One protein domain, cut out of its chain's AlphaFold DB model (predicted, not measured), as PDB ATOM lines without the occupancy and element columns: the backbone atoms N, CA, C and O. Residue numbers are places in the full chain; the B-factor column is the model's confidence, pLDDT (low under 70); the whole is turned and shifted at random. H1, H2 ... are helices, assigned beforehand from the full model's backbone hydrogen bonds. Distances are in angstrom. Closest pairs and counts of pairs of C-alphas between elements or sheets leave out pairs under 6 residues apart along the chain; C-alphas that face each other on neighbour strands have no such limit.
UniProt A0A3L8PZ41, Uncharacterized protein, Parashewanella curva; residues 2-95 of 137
ATOM      1  N   ASN A   2     -37.063 -48.861  -9.670       64.56
ATOM      2  CA  ASN A   2     -37.920 -48.895  -8.467       64.56
ATOM      3  C   ASN A   2     -37.207 -48.572  -7.139       64.56
ATOM      4  O   ASN A   2     -37.847 -48.012  -6.256       64.56
ATOM      5  N   GLU A   3     -35.914 -48.879  -6.991       75.75
ATOM      6  CA  GLU A   3     -35.175 -48.624  -5.738       75.75
ATOM      7  C   GLU A   3     -35.020 -47.127  -5.438       75.75
ATOM      8  O   GLU A   3     -35.351 -46.685  -4.345       75.75
ATOM      9  N   VAL A   4     -34.667 -46.313  -6.440       77.06
ATOM     10  CA  VAL A   4     -34.536 -44.848  -6.291       77.06
ATOM     11  C   VAL A   4     -35.845 -44.207  -5.820       77.06
ATOM     12  O   VAL A   4     -35.837 -43.277  -5.020       77.06
ATOM     13  N   LEU A   5     -36.984 -44.715  -6.294       77.94
ATOM     14  CA  LEU A   5     -38.307 -44.199  -5.940       77.94
ATOM     15  C   LEU A   5     -38.718 -44.618  -4.514       77.94
ATOM     16  O   LEU A   5     -39.397 -43.860  -3.818       77.94
ATOM     17  N   GLN A   6     -38.271 -45.791  -4.051       80.56
ATOM     18  CA  GLN A   6     -38.438 -46.226  -2.662       80.56
ATOM     19  C   GLN A   6     -37.546 -45.435  -1.696       80.56
ATOM     20  O   GLN A   6     -38.046 -44.974  -0.669       80.56
ATOM     21  N   ASP A   7     -36.282 -45.203  -2.052       81.31
ATOM     22  CA  ASP A   7     -35.355 -44.382  -1.264       81.31
ATOM     23  C   ASP A   7     -35.875 -42.947  -1.120       81.31
ATOM     24  O   ASP A   7     -35.882 -42.375  -0.029       81.31
ATOM     25  N   LEU A   8     -36.414 -42.386  -2.205       79.38
ATOM     26  CA  LEU A   8     -37.020 -41.057  -2.198       79.38
ATOM     27  C   LEU A   8     -38.204 -40.962  -1.232       79.38
ATOM     28  O   LEU A   8     -38.325 -40.006  -0.464       79.38
ATOM     29  N   LYS A   9     -39.064 -41.984  -1.232       80.75
ATOM     30  CA  LYS A   9     -40.218 -42.066  -0.333       80.75
ATOM     31  C   LYS A   9     -39.790 -42.192   1.130       80.75
ATOM     32  O   LYS A   9     -40.430 -41.601   2.001       80.75
ATOM     33  N   ALA A  10     -38.708 -42.921   1.407       85.75
ATOM     34  CA  ALA A  10     -38.145 -43.029   2.749       85.75
ATOM     35  C   ALA A  10     -37.618 -41.675   3.252       85.75
ATOM     36  O   ALA A  10     -37.943 -41.268   4.369       85.75
ATOM     37  N   VAL A  11     -36.891 -40.935   2.406       85.12
ATOM     38  CA  VAL A  11     -36.398 -39.585   2.730       85.12
ATOM     39  C   VAL A  11     -37.554 -38.611   2.971       85.12
ATOM     40  O   VAL A  11     -37.515 -37.846   3.933       85.12
ATOM     41  N   MET A  12     -38.617 -38.656   2.160       82.12
ATOM     42  CA  MET A  12     -39.804 -37.819   2.385       82.12
ATOM     43  C   MET A  12     -40.484 -38.109   3.725       82.12
ATOM     44  O   MET A  12     -40.887 -37.174   4.418       82.12
ATOM     45  N   ASN A  13     -40.594 -39.383   4.102       86.12
ATOM     46  CA  ASN A  13     -41.188 -39.768   5.378       86.12
ATOM     47  C   ASN A  13     -40.340 -39.270   6.563       86.12
ATOM     48  O   ASN A  13     -40.878 -38.675   7.494       86.12
ATOM     49  N   ASP A  14     -39.009 -39.412   6.502       87.00
ATOM     50  CA  ASP A  14     -38.102 -38.867   7.530       87.00
ATOM     51  C   ASP A  14     -38.237 -37.337   7.644       87.00
ATOM     52  O   ASP A  14     -38.340 -36.772   8.734       87.00
ATOM     53  N   ILE A  15     -38.330 -36.649   6.506       84.50
ATOM     54  CA  ILE A  15     -38.537 -35.200   6.456       84.50
ATOM     55  C   ILE A  15     -39.867 -34.790   7.102       84.50
ATOM     56  O   ILE A  15     -39.899 -33.829   7.876       84.50
ATOM     57  N   GLN A  16     -40.954 -35.516   6.832       83.19
ATOM     58  CA  GLN A  16     -42.255 -35.262   7.454       83.19
ATOM     59  C   GLN A  16     -42.203 -35.468   8.973       83.19
ATOM     60  O   GLN A  16     -42.639 -34.589   9.721       83.19
ATOM     61  N   GLN A  17     -41.586 -36.552   9.444       89.06
ATOM     62  CA  GLN A  17     -41.427 -36.814  10.879       89.06
ATOM     63  C   GLN A  17     -40.622 -35.715  11.581       89.06
ATOM     64  O   GLN A  17     -40.999 -35.236  12.656       89.06
ATOM     65  N   ARG A  18     -39.533 -35.249  10.957       86.00
ATOM     66  CA  ARG A  18     -38.726 -34.140  11.485       86.00
ATOM     67  C   ARG A  18     -39.500 -32.828  11.502       86.00
ATOM     68  O   ARG A  18     -39.426 -32.103  12.492       86.00
ATOM     69  N   LYS A  19     -40.281 -32.532  10.459       84.38
ATOM     70  CA  LYS A  19     -41.167 -31.357  10.409       84.38
ATOM     71  C   LYS A  19     -42.165 -31.367  11.569       84.38
ATOM     72  O   LYS A  19     -42.343 -30.344  12.225       84.38
ATOM     73  N   GLU A  20     -42.779 -32.509  11.864       87.25
ATOM     74  CA  GLU A  20     -43.695 -32.641  13.003       87.25
ATOM     75  C   GLU A  20     -43.000 -32.444  14.352       87.25
ATOM     76  O   GLU A  20     -43.519 -31.738  15.218       87.25
ATOM     77  N   ALA A  21     -41.820 -33.040  14.541       87.94
ATOM     78  CA  ALA A  21     -41.036 -32.860  15.761       87.94
ATOM     79  C   ALA A  21     -40.666 -31.386  15.984       87.94
ATOM     80  O   ALA A  21     -40.830 -30.865  17.086       87.94
ATOM     81  N   ILE A  22     -40.249 -30.697  14.921       85.62
ATOM     82  CA  ILE A  22     -39.926 -29.269  14.962       85.62
ATOM     83  C   ILE A  22     -41.177 -28.438  15.269       85.62
ATOM     84  O   ILE A  22     -41.120 -27.552  16.117       85.62
ATOM     85  N   ASN A  23     -42.328 -28.752  14.667       84.56
ATOM     86  CA  ASN A  23     -43.596 -28.082  14.978       84.56
ATOM     87  C   ASN A  23     -43.986 -28.213  16.455       84.56
ATOM     88  O   ASN A  23     -44.418 -27.227  17.052       84.56
ATOM     89  N   ARG A  24     -43.785 -29.387  17.066       89.62
ATOM     90  CA  ARG A  24     -44.003 -29.573  18.510       89.62
ATOM     91  C   ARG A  24     -43.094 -28.666  19.342       89.62
ATOM     92  O   ARG A  24     -43.578 -27.968  20.228       89.62
ATOM     93  N   GLN A  25     -41.806 -28.604  19.006       87.12
ATOM     94  CA  GLN A  25     -40.856 -27.721  19.693       87.12
ATOM     95  C   GLN A  25     -41.207 -26.236  19.526       87.12
ATOM     96  O   GLN A  25     -41.034 -25.446  20.451       87.12
ATOM     97  N   ILE A  26     -41.740 -25.839  18.368       83.81
ATOM     98  CA  ILE A  26     -42.202 -24.466  18.127       83.81
ATOM     99  C   ILE A  26     -43.399 -24.125  19.013       83.81
ATOM    100  O   ILE A  26     -43.446 -23.029  19.567       83.81
ATOM    101  N   GLN A  27     -44.354 -25.043  19.161       87.75
ATOM    102  CA  GLN A  27     -45.509 -24.843  20.040       87.75
ATOM    103  C   GLN A  27     -45.085 -24.707  21.504       87.75
ATOM    104  O   GLN A  27     -45.540 -23.795  22.195       87.75
ATOM    105  N   GLU A  28     -44.168 -25.557  21.963       88.81
ATOM    106  CA  GLU A  28     -43.591 -25.454  23.305       88.81
ATOM    107  C   GLU A  28     -42.878 -24.108  23.496       88.81
ATOM    108  O   GLU A  28     -43.105 -23.400  24.478       88.81
ATOM    109  N   PHE A  29     -42.099 -23.681  22.500       86.12
ATOM    110  CA  PHE A  29     -41.427 -22.389  22.529       86.12
ATOM    111  C   PHE A  29     -42.411 -21.209  22.583       86.12
ATOM    112  O   PHE A  29     -42.178 -20.249  23.317       86.12
ATOM    113  N   GLN A  30     -43.527 -21.269  21.852       85.31
ATOM    114  CA  GLN A  30     -44.598 -20.266  21.919       85.31
ATOM    115  C   GLN A  30     -45.280 -20.236  23.293       85.31
ATOM    116  O   GLN A  30     -45.586 -19.158  23.803       85.31
ATOM    117  N   SER A  31     -45.479 -21.397  23.918       88.75
ATOM    118  CA  SER A  31     -46.035 -21.484  25.271       88.75
ATOM    119  C   SER A  31     -45.113 -20.823  26.302       88.75
ATOM    120  O   SER A  31     -45.561 -19.960  27.059       88.75
ATOM    121  N   LEU A  32     -43.810 -21.120  26.252       87.75
ATOM    122  CA  LEU A  32     -42.809 -20.485  27.116       87.75
ATOM    123  C   LEU A  32     -42.759 -18.962  26.924       87.75
ATOM    124  O   LEU A  32     -42.577 -18.211  27.882       87.75
ATOM    125  N   GLN A  33     -42.964 -18.469  25.700       83.56
ATOM    126  CA  GLN A  33     -43.051 -17.028  25.444       83.56
ATOM    127  C   GLN A  33     -44.257 -16.385  26.122       83.56
ATOM    128  O   GLN A  33     -44.122 -15.305  26.698       83.56
ATOM    129  N   ALA A  34     -45.422 -17.030  26.061       87.94
ATOM    130  CA  ALA A  34     -46.620 -16.541  26.732       87.94
ATOM    131  C   ALA A  34     -46.417 -16.497  28.255       87.94
ATOM    132  O   ALA A  34     -46.806 -15.526  28.911       87.94
ATOM    133  N   GLU A  35     -45.737 -17.499  28.814       88.88
ATOM    134  CA  GLU A  35     -45.390 -17.529  30.233       88.88
ATOM    135  C   GLU A  35     -44.435 -16.392  30.614       88.88
ATOM    136  O   GLU A  35     -44.680 -15.683  31.591       88.88
ATOM    137  N   ILE A  36     -43.398 -16.138  29.810       86.31
ATOM    138  CA  ILE A  36     -42.479 -15.014  30.030       86.31
ATOM    139  C   ILE A  36     -43.227 -13.678  29.959       86.31
ATOM    140  O   ILE A  36     -43.000 -12.812  30.803       86.31
ATOM    141  N   GLN A  37     -44.155 -13.497  29.014       86.75
ATOM    142  CA  GLN A  37     -44.975 -12.281  28.948       86.75
ATOM    143  C   GLN A  37     -45.859 -12.111  30.190       86.75
ATOM    144  O   GLN A  37     -45.938 -11.013  30.743       86.75
ATOM    145  N   SER A  38     -46.478 -13.192  30.669       89.50
ATOM    146  CA  SER A  38     -47.251 -13.182  31.915       89.50
ATOM    147  C   SER A  38     -46.368 -12.834  33.119       89.50
ATOM    148  O   SER A  38     -46.722 -11.979  33.936       89.50
ATOM    149  N   LEU A  39     -45.161 -13.403  33.182       89.06
ATOM    150  CA  LEU A  39     -44.162 -13.098  34.204       89.06
ATOM    151  C   LEU A  39     -43.761 -11.614  34.177       89.06
ATOM    152  O   LEU A  39     -43.681 -10.985  35.230       89.06
ATOM    153  N   MET A  40     -43.577 -11.028  32.989       86.94
ATOM    154  CA  MET A  40     -43.292  -9.595  32.821       86.94
ATOM    155  C   MET A  40     -44.424  -8.701  33.330       86.94
ATOM    156  O   MET A  40     -44.159  -7.656  33.929       86.94
ATOM    157  N   GLN A  41     -45.680  -9.087  33.104       88.69
ATOM    158  CA  GLN A  41     -46.832  -8.333  33.602       88.69
ATOM    159  C   GLN A  41     -46.931  -8.418  35.128       88.69
ATOM    160  O   GLN A  41     -47.095  -7.391  35.789       88.69
ATOM    161  N   ARG A  42     -46.760  -9.623  35.684       92.12
ATOM    162  CA  ARG A  42     -46.816  -9.881  37.129       92.12
ATOM    163  C   ARG A  42     -45.655  -9.265  37.896       92.12
ATOM    164  O   ARG A  42     -45.862  -8.795  39.006       92.12
ATOM    165  N   ALA A  43     -44.463  -9.169  37.308       89.62
ATOM    166  CA  ALA A  43     -43.282  -8.581  37.950       89.62
ATOM    167  C   ALA A  43     -43.460  -7.117  38.408       89.62
ATOM    168  O   ALA A  43     -42.643  -6.610  39.177       89.62
ATOM    169  N   LYS A  44     -44.511  -6.426  37.945       87.50
ATOM    170  CA  LYS A  44     -44.875  -5.077  38.403       87.50
ATOM    171  C   LYS A  44     -45.443  -5.060  39.825       87.50
ATOM    172  O   LYS A  44     -45.312  -4.049  40.506       87.50
ATOM    173  N   THR A  45     -46.079  -6.147  40.251       91.50
ATOM    174  CA  THR A  45     -46.817  -6.243  41.521       91.50
ATOM    175  C   THR A  45     -46.363  -7.416  42.389       91.50
ATOM    176  O   THR A  45     -46.573  -7.390  43.597       91.50
ATOM    177  N   ASP A  46     -45.713  -8.417  41.794       93.50
ATOM    178  CA  ASP A  46     -45.250  -9.644  42.437       93.50
ATOM    179  C   ASP A  46     -43.703  -9.654  42.526       93.50
ATOM    180  O   ASP A  46     -43.017  -9.706  41.493       93.50
ATOM    181  N   PRO A  47     -43.125  -9.595  43.744       89.94
ATOM    182  CA  PRO A  47     -41.678  -9.597  43.939       89.94
ATOM    183  C   PRO A  47     -41.017 -10.921  43.526       89.94
ATOM    184  O   PRO A  47     -39.873 -10.900  43.065       89.94
ATOM    185  N   GLU A  48     -41.722 -12.052  43.608       90.94
ATOM    186  CA  GLU A  48     -41.202 -13.353  43.173       90.94
ATOM    187  C   GLU A  48     -41.115 -13.413  41.640       90.94
ATOM    188  O   GLU A  48     -40.107 -13.844  41.070       90.94
ATOM    189  N   ALA A  49     -42.137 -12.896  40.949       89.81
ATOM    190  CA  ALA A  49     -42.121 -12.764  39.493       89.81
ATOM    191  C   ALA A  49     -40.989 -11.840  39.016       89.81
ATOM    192  O   ALA A  49     -40.312 -12.129  38.023       89.81
ATOM    193  N   ARG A  50     -40.730 -10.755  39.756       89.50
ATOM    194  CA  ARG A  50     -39.617  -9.839  39.483       89.50
ATOM    195  C   ARG A  50     -38.260 -10.518  39.634       89.50
ATOM    196  O   ARG A  50     -37.383 -10.301  38.798       89.50
ATOM    197  N   GLU A  51     -38.073 -11.348  40.657       92.25
ATOM    198  CA  GLU A  51     -36.821 -12.077  40.849       92.25
ATOM    199  C   GLU A  51     -36.572 -13.088  39.720       92.25
ATOM    200  O   GLU A  51     -35.476 -13.129  39.150       92.25
ATOM    201  N   LYS A  52     -37.598 -13.856  39.335       90.19
ATOM    202  CA  LYS A  52     -37.520 -14.797  38.203       90.19
ATOM    203  C   LYS A  52     -37.157 -14.078  36.904       90.19
ATOM    204  O   LYS A  52     -36.278 -14.532  36.172       90.19
ATOM    205  N   LEU A  53     -37.758 -12.918  36.655       87.56
ATOM    206  CA  LEU A  53     -37.464 -12.096  35.484       87.56
ATOM    207  C   LEU A  53     -36.031 -11.541  35.499       87.56
ATOM    208  O   LEU A  53     -35.368 -11.547  34.465       87.56
ATOM    209  N   LEU A  54     -35.517 -11.124  36.658       88.00
ATOM    210  CA  LEU A  54     -34.122 -10.689  36.806       88.00
ATOM    211  C   LEU A  54     -33.130 -11.829  36.544       88.00
ATOM    212  O   LEU A  54     -32.104 -11.615  35.896       88.00
ATOM    213  N   ARG A  55     -33.426 -13.048  37.013       89.69
ATOM    214  CA  ARG A  55     -32.612 -14.239  36.709       89.69
ATOM    215  C   ARG A  55     -32.615 -14.535  35.208       89.69
ATOM    216  O   ARG A  55     -31.552 -14.767  34.638       89.69
ATOM    217  N   LEU A  56     -33.781 -14.445  34.565       85.75
ATOM    218  CA  LEU A  56     -33.917 -14.619  33.119       85.75
ATOM    219  C   LEU A  56     -33.123 -13.554  32.342       85.75
ATOM    220  O   LEU A  56     -32.390 -13.887  31.418       85.75
ATOM    221  N   GLN A  57     -33.187 -12.283  32.750       84.31
ATOM    222  CA  GLN A  57     -32.403 -11.207  32.132       84.31
ATOM    223  C   GLN A  57     -30.889 -11.397  32.296       84.31
ATOM    224  O   GLN A  57     -30.141 -11.108  31.367       84.31
ATOM    225  N   ARG A  58     -30.421 -11.914  33.442       87.06
ATOM    226  CA  ARG A  58     -28.997 -12.252  33.624       87.06
ATOM    227  C   ARG A  58     -28.548 -13.393  32.718       87.06
ATOM    228  O   ARG A  58     -27.429 -13.347  32.219       87.06
ATOM    229  N   ALA A  59     -29.398 -14.399  32.513       86.44
ATOM    230  CA  ALA A  59     -29.109 -15.502  31.600       86.44
ATOM    231  C   ALA A  59     -29.094 -15.049  30.127       86.44
ATOM    232  O   ALA A  59     -28.343 -15.593  29.321       86.44
ATOM    233  N   PHE A  60     -29.878 -14.021  29.789       82.50
ATOM    234  CA  PHE A  60     -30.014 -13.482  28.434       82.50
ATOM    235  C   PHE A  60     -29.694 -11.976  28.381       82.50
ATOM    236  O   PHE A  60     -30.595 -11.157  28.176       82.50
ATOM    237  N   PRO A  61     -28.412 -11.584  28.517       74.31
ATOM    238  CA  PRO A  61     -28.007 -10.182  28.660       74.31
ATOM    239  C   PRO A  61     -28.260  -9.329  27.409       74.31
ATOM    240  O   PRO A  61     -28.423  -8.119  27.516       74.31
ATOM    241  N   GLN A  62     -28.334  -9.945  26.224       76.81
ATOM    242  CA  GLN A  62     -28.702  -9.252  24.979       76.81
ATOM    243  C   GLN A  62     -30.221  -9.142  24.764       76.81
ATOM    244  O   GLN A  62     -30.674  -8.617  23.749       76.81
ATOM    245  N   GLY A  63     -31.015  -9.605  25.730       71.31
ATOM    246  CA  GLY A  63     -32.467  -9.588  25.678       71.31
ATOM    247  C   GLY A  63     -33.045 -10.835  25.011       71.31
ATOM    248  O   GLY A  63     -32.718 -11.188  23.878       71.31
ATOM    249  N   PHE A  64     -33.983 -11.468  25.713       75.12
ATOM    250  CA  PHE A  64     -34.695 -12.664  25.259       75.12
ATOM    251  C   PHE A  64     -35.409 -12.463  23.904       75.12
ATOM    252  O   PHE A  64     -35.395 -13.347  23.046       75.12
ATOM    253  N   ASN A  65     -35.944 -11.260  23.662       75.94
ATOM    254  CA  ASN A  65     -36.698 -10.924  22.449       75.94
ATOM    255  C   ASN A  65     -35.888 -11.097  21.150       75.94
ATOM    256  O   ASN A  65     -36.431 -11.536  20.137       75.94
ATOM    257  N   GLN A  66     -34.589 -10.774  21.148       80.06
ATOM    258  CA  GLN A  66     -33.789 -10.844  19.921       80.06
ATOM    259  C   GLN A  66     -33.525 -12.296  19.502       80.06
ATOM    260  O   GLN A  66     -33.614 -12.643  18.323       80.06
ATOM    261  N   GLN A  67     -33.204 -13.159  20.466       79.06
ATOM    262  CA  GLN A  67     -33.003 -14.587  20.216       79.06
ATOM    263  C   GLN A  67     -34.319 -15.262  19.827       79.06
ATOM    264  O   GLN A  67     -34.340 -16.046  18.881       79.06
ATOM    265  N   GLN A  68     -35.424 -14.873  20.463       77.69
ATOM    266  CA  GLN A  68     -36.765 -15.305  20.084       77.69
ATOM    267  C   GLN A  68     -37.082 -15.004  18.619       77.69
ATOM    268  O   GLN A  68     -37.503 -15.894  17.878       77.69
ATOM    269  N   GLN A  69     -36.849 -13.768  18.180       82.69
ATOM    270  CA  GLN A  69     -37.139 -13.371  16.807       82.69
ATOM    271  C   GLN A  69     -36.274 -14.140  15.797       82.69
ATOM    272  O   GLN A  69     -36.773 -14.555  14.751       82.69
ATOM    273  N   LYS A  70     -35.001 -14.400  16.128       84.81
ATOM    274  CA  LYS A  70     -34.106 -15.229  15.305       84.81
ATOM    275  C   LYS A  70     -34.614 -16.664  15.171       84.81
ATOM    276  O   LYS A  70     -34.648 -17.182  14.057       84.81
ATOM    277  N   VAL A  71     -35.032 -17.287  16.275       81.81
ATOM    278  CA  VAL A  71     -35.578 -18.654  16.268       81.81
ATOM    279  C   VAL A  71     -36.839 -18.719  15.410       81.81
ATOM    280  O   VAL A  71     -36.914 -19.548  14.507       81.81
ATOM    281  N   MET A  72     -37.785 -17.797  15.605       81.50
ATOM    282  CA  MET A  72     -39.025 -17.774  14.819       81.50
ATOM    283  C   MET A  72     -38.786 -17.512  13.329       81.50
ATOM    284  O   MET A  72     -39.435 -18.116  12.478       81.50
ATOM    285  N   SER A  73     -37.825 -16.651  12.990       86.56
ATOM    286  CA  SER A  73     -37.443 -16.414  11.596       86.56
ATOM    287  C   SER A  73     -36.874 -17.676  10.945       86.56
ATOM    288  O   SER A  73     -37.293 -18.022   9.841       86.56
ATOM    289  N   LYS A  74     -35.981 -18.395  11.636       85.44
ATOM    290  CA  LYS A  74     -35.387 -19.643  11.132       85.44
ATOM    291  C   LYS A  74     -36.412 -20.762  10.987       85.44
ATOM    292  O   LYS A  74     -36.370 -21.514  10.021       85.44
ATOM    293  N   VAL A  75     -37.365 -20.828  11.907       82.44
ATOM    294  CA  VAL A  75     -38.514 -21.735  11.840       82.44
ATOM    295  C   VAL A  75     -39.377 -21.460  10.607       82.44
ATOM    296  O   VAL A  75     -39.715 -22.389   9.875       82.44
ATOM    297  N   ASN A  76     -39.706 -20.194  10.347       83.38
ATOM    298  CA  ASN A  76     -40.497 -19.822   9.175       83.38
ATOM    299  C   ASN A  76     -39.767 -20.149   7.869       83.38
ATOM    300  O   ASN A  76     -40.373 -20.701   6.953       83.38
ATOM    301  N   GLU A  77     -38.468 -19.846   7.797       87.88
ATOM    302  CA  GLU A  77     -37.609 -20.199   6.662       87.88
ATOM    303  C   GLU A  77     -37.612 -21.715   6.422       87.88
ATOM    304  O   GLU A  77     -37.838 -22.179   5.304       87.88
ATOM    305  N   LEU A  78     -37.466 -22.501   7.489       83.31
ATOM    306  CA  LEU A  78     -37.501 -23.955   7.416       83.31
ATOM    307  C   LEU A  78     -38.864 -24.484   6.935       83.31
ATOM    308  O   LEU A  78     -38.918 -25.377   6.090       83.31
ATOM    309  N   GLY A  79     -39.967 -23.902   7.408       82.69
ATOM    310  CA  GLY A  79     -41.314 -24.243   6.946       82.69
ATOM    311  C   GLY A  79     -41.526 -23.977   5.451       82.69
ATOM    312  O   GLY A  79     -42.158 -24.785   4.769       82.69
ATOM    313  N   GLN A  80     -40.976 -22.880   4.923       85.50
ATOM    314  CA  GLN A  80     -41.021 -22.576   3.487       85.50
ATOM    315  C   GLN A  80     -40.173 -23.554   2.668       85.50
ATOM    316  O   GLN A  80     -40.639 -24.048   1.640       85.50
ATOM    317  N   ASN A  81     -38.976 -23.894   3.151       84.75
ATOM    318  CA  ASN A  81     -38.106 -24.874   2.500       84.75
ATOM    319  C   ASN A  81     -38.777 -26.252   2.404       84.75
ATOM    320  O   ASN A  81     -38.724 -26.879   1.350       84.75
ATOM    321  N   PHE A  82     -39.480 -26.691   3.455       82.81
ATOM    322  CA  PHE A  82     -40.234 -27.945   3.411       82.81
ATOM    323  C   PHE A  82     -41.383 -27.920   2.402       82.81
ATOM    324  O   PHE A  82     -41.547 -28.889   1.669       82.81
ATOM    325  N   LYS A  83     -42.149 -26.823   2.319       83.19
ATOM    326  CA  LYS A  83     -43.215 -26.689   1.308       83.19
ATOM    327  C   LYS A  83     -42.660 -26.753  -0.113       83.19
ATOM    328  O   LYS A  83     -43.221 -27.439  -0.957       83.19
ATOM    329  N   LYS A  84     -41.542 -26.064  -0.365       85.00
ATOM    330  CA  LYS A  84     -40.874 -26.083  -1.670       85.00
ATOM    331  C   LYS A  84     -40.417 -27.494  -2.036       85.00
ATOM    332  O   LYS A  84     -40.626 -27.925  -3.162       85.00
ATOM    333  N   LEU A  85     -39.836 -28.210  -1.078       82.44
ATOM    334  CA  LEU A  85     -39.371 -29.573  -1.287       82.44
ATOM    335  C   LEU A  85     -40.534 -30.545  -1.558       82.44
ATOM    336  O   LEU A  85     -40.453 -31.359  -2.469       82.44
ATOM    337  N   GLU A  86     -41.634 -30.425  -0.814       80.19
ATOM    338  CA  GLU A  86     -42.867 -31.199  -1.025       80.19
ATOM    339  C   GLU A  86     -43.455 -30.970  -2.428       80.19
ATOM    340  O   GLU A  86     -43.868 -31.918  -3.099       80.19
ATOM    341  N   GLN A  87     -43.417 -29.726  -2.909       83.31
ATOM    342  CA  GLN A  87     -43.875 -29.375  -4.250       83.31
ATOM    343  C   GLN A  87     -42.966 -29.950  -5.343       83.31
ATOM    344  O   GLN A  87     -43.457 -30.642  -6.226       83.31
ATOM    345  N   GLN A  88     -41.644 -29.791  -5.213       80.62
ATOM    346  CA  GLN A  88     -40.674 -30.383  -6.144       80.62
ATOM    347  C   GLN A  88     -40.820 -31.907  -6.245       80.62
ATOM    348  O   GLN A  88     -40.644 -32.472  -7.322       80.62
ATOM    349  N   PHE A  89     -41.161 -32.585  -5.146       74.06
ATOM    350  CA  PHE A  89     -41.426 -34.024  -5.172       74.06
ATOM    351  C   PHE A  89     -42.737 -34.392  -5.852       74.06
ATOM    352  O   PHE A  89     -42.782 -35.395  -6.564       74.06
ATOM    353  N   THR A  90     -43.780 -33.593  -5.642       76.94
ATOM    354  CA  THR A  90     -45.055 -33.779  -6.338       76.94
ATOM    355  C   THR A  90     -44.820 -33.691  -7.842       76.94
ATOM    356  O   THR A  90     -45.152 -34.634  -8.550       76.94
ATOM    357  N   ASP A  91     -44.111 -32.658  -8.304       78.25
ATOM    358  CA  ASP A  91     -43.809 -32.419  -9.721       78.25
ATOM    359  C   ASP A  91     -43.024 -33.579 -10.369       78.25
ATOM    360  O   ASP A  91     -43.363 -34.027 -11.467       78.25
ATOM    361  N   ILE A  92     -42.031 -34.142  -9.662       73.00
ATOM    362  CA  ILE A  92     -41.268 -35.323 -10.117       73.00
ATOM    363  C   ILE A  92     -42.178 -36.558 -10.261       73.00
ATOM    364  O   ILE A  92     -41.982 -37.365 -11.171       73.00
ATOM    365  N   GLY A  93     -43.166 -36.719  -9.377       62.53
ATOM    366  CA  GLY A  93     -44.116 -37.832  -9.397       62.53
ATOM    367  C   GLY A  93     -45.205 -37.712 -10.469       62.53
ATOM    368  O   GLY A  93     -45.671 -38.738 -10.965       62.53
ATOM    369  N   SER A  94     -45.592 -36.491 -10.854       63.88
ATOM    370  CA  SER A  94     -46.606 -36.243 -11.897       63.88
ATOM    371  C   SER A  94     -46.067 -36.316 -13.330       63.88
ATOM    372  O   SER A  94     -46.853 -36.245 -14.270       63.88
ATOM    373  N   GLY A  95     -44.751 -36.475 -13.522       55.34
ATOM    374  CA  GLY A  95     -44.143 -36.558 -14.855       55.34
ATOM    375  C   GLY A  95     -44.185 -35.247 -15.647       55.34
ATOM    376  O   GLY A  95     -43.914 -35.247 -16.847       55.34
TER     377      GLY A  95
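Overview. This is residues 2 to 95 of the 137 residues of an uncharacterized protein of Parashewanella curva (UniProt A0A3L8PZ41). A long, narrow helical hairpin: H1 runs the full length, short H2 makes the turn at one end, and H3 folds back loosely beside H1. The 94 printed residues hold three named helices, H1, H2, H3, and no named strand, all helix by class. The whole is extended, a rod spanning 65 by 18 by 18 A, with a radius of gyration of the C-alphas of 20.2 A.

Along the chain. H1, residues 2 to 42, is 60.7 A long from C-alpha 2 at (-37.920, -48.895, -8.467). H2 is residues 47 to 59. H3, residues 64 to 94, is 45.6 A long and ends at C-alpha 94 (-46.606, -36.243, -11.897).

Arrangement. H1, with residues 36 to 42 alone, touches H2, closest C-alphas Leu 39 and Ala 49, 5.7 A, at a steep tilt of 46 degrees, opposite ways. H1 and H3 only just touch, with 3 pairs of C-alphas within 8 A, closest Ile 26 and Val 75, 7.8 A, through residues 19 to 26 and 75 to 82 alone; they run opposite ways at a shallow tilt of 24 degrees. H2 and H3 are close but not clearly touching, closest C-alphas Gln 57 and Phe 64, 7.4 A. In H1, H2 and H3 every O i to N i+4 pair is within hydrogen-bond range.

Size, cuts and confidence. The C-alphas farthest apart, Asn 2 and Thr 45, are 66.3 A apart. The printed part has no cut, and both links are tight. The pLDDT is under 70 at residue 2 and residues 93 to 95.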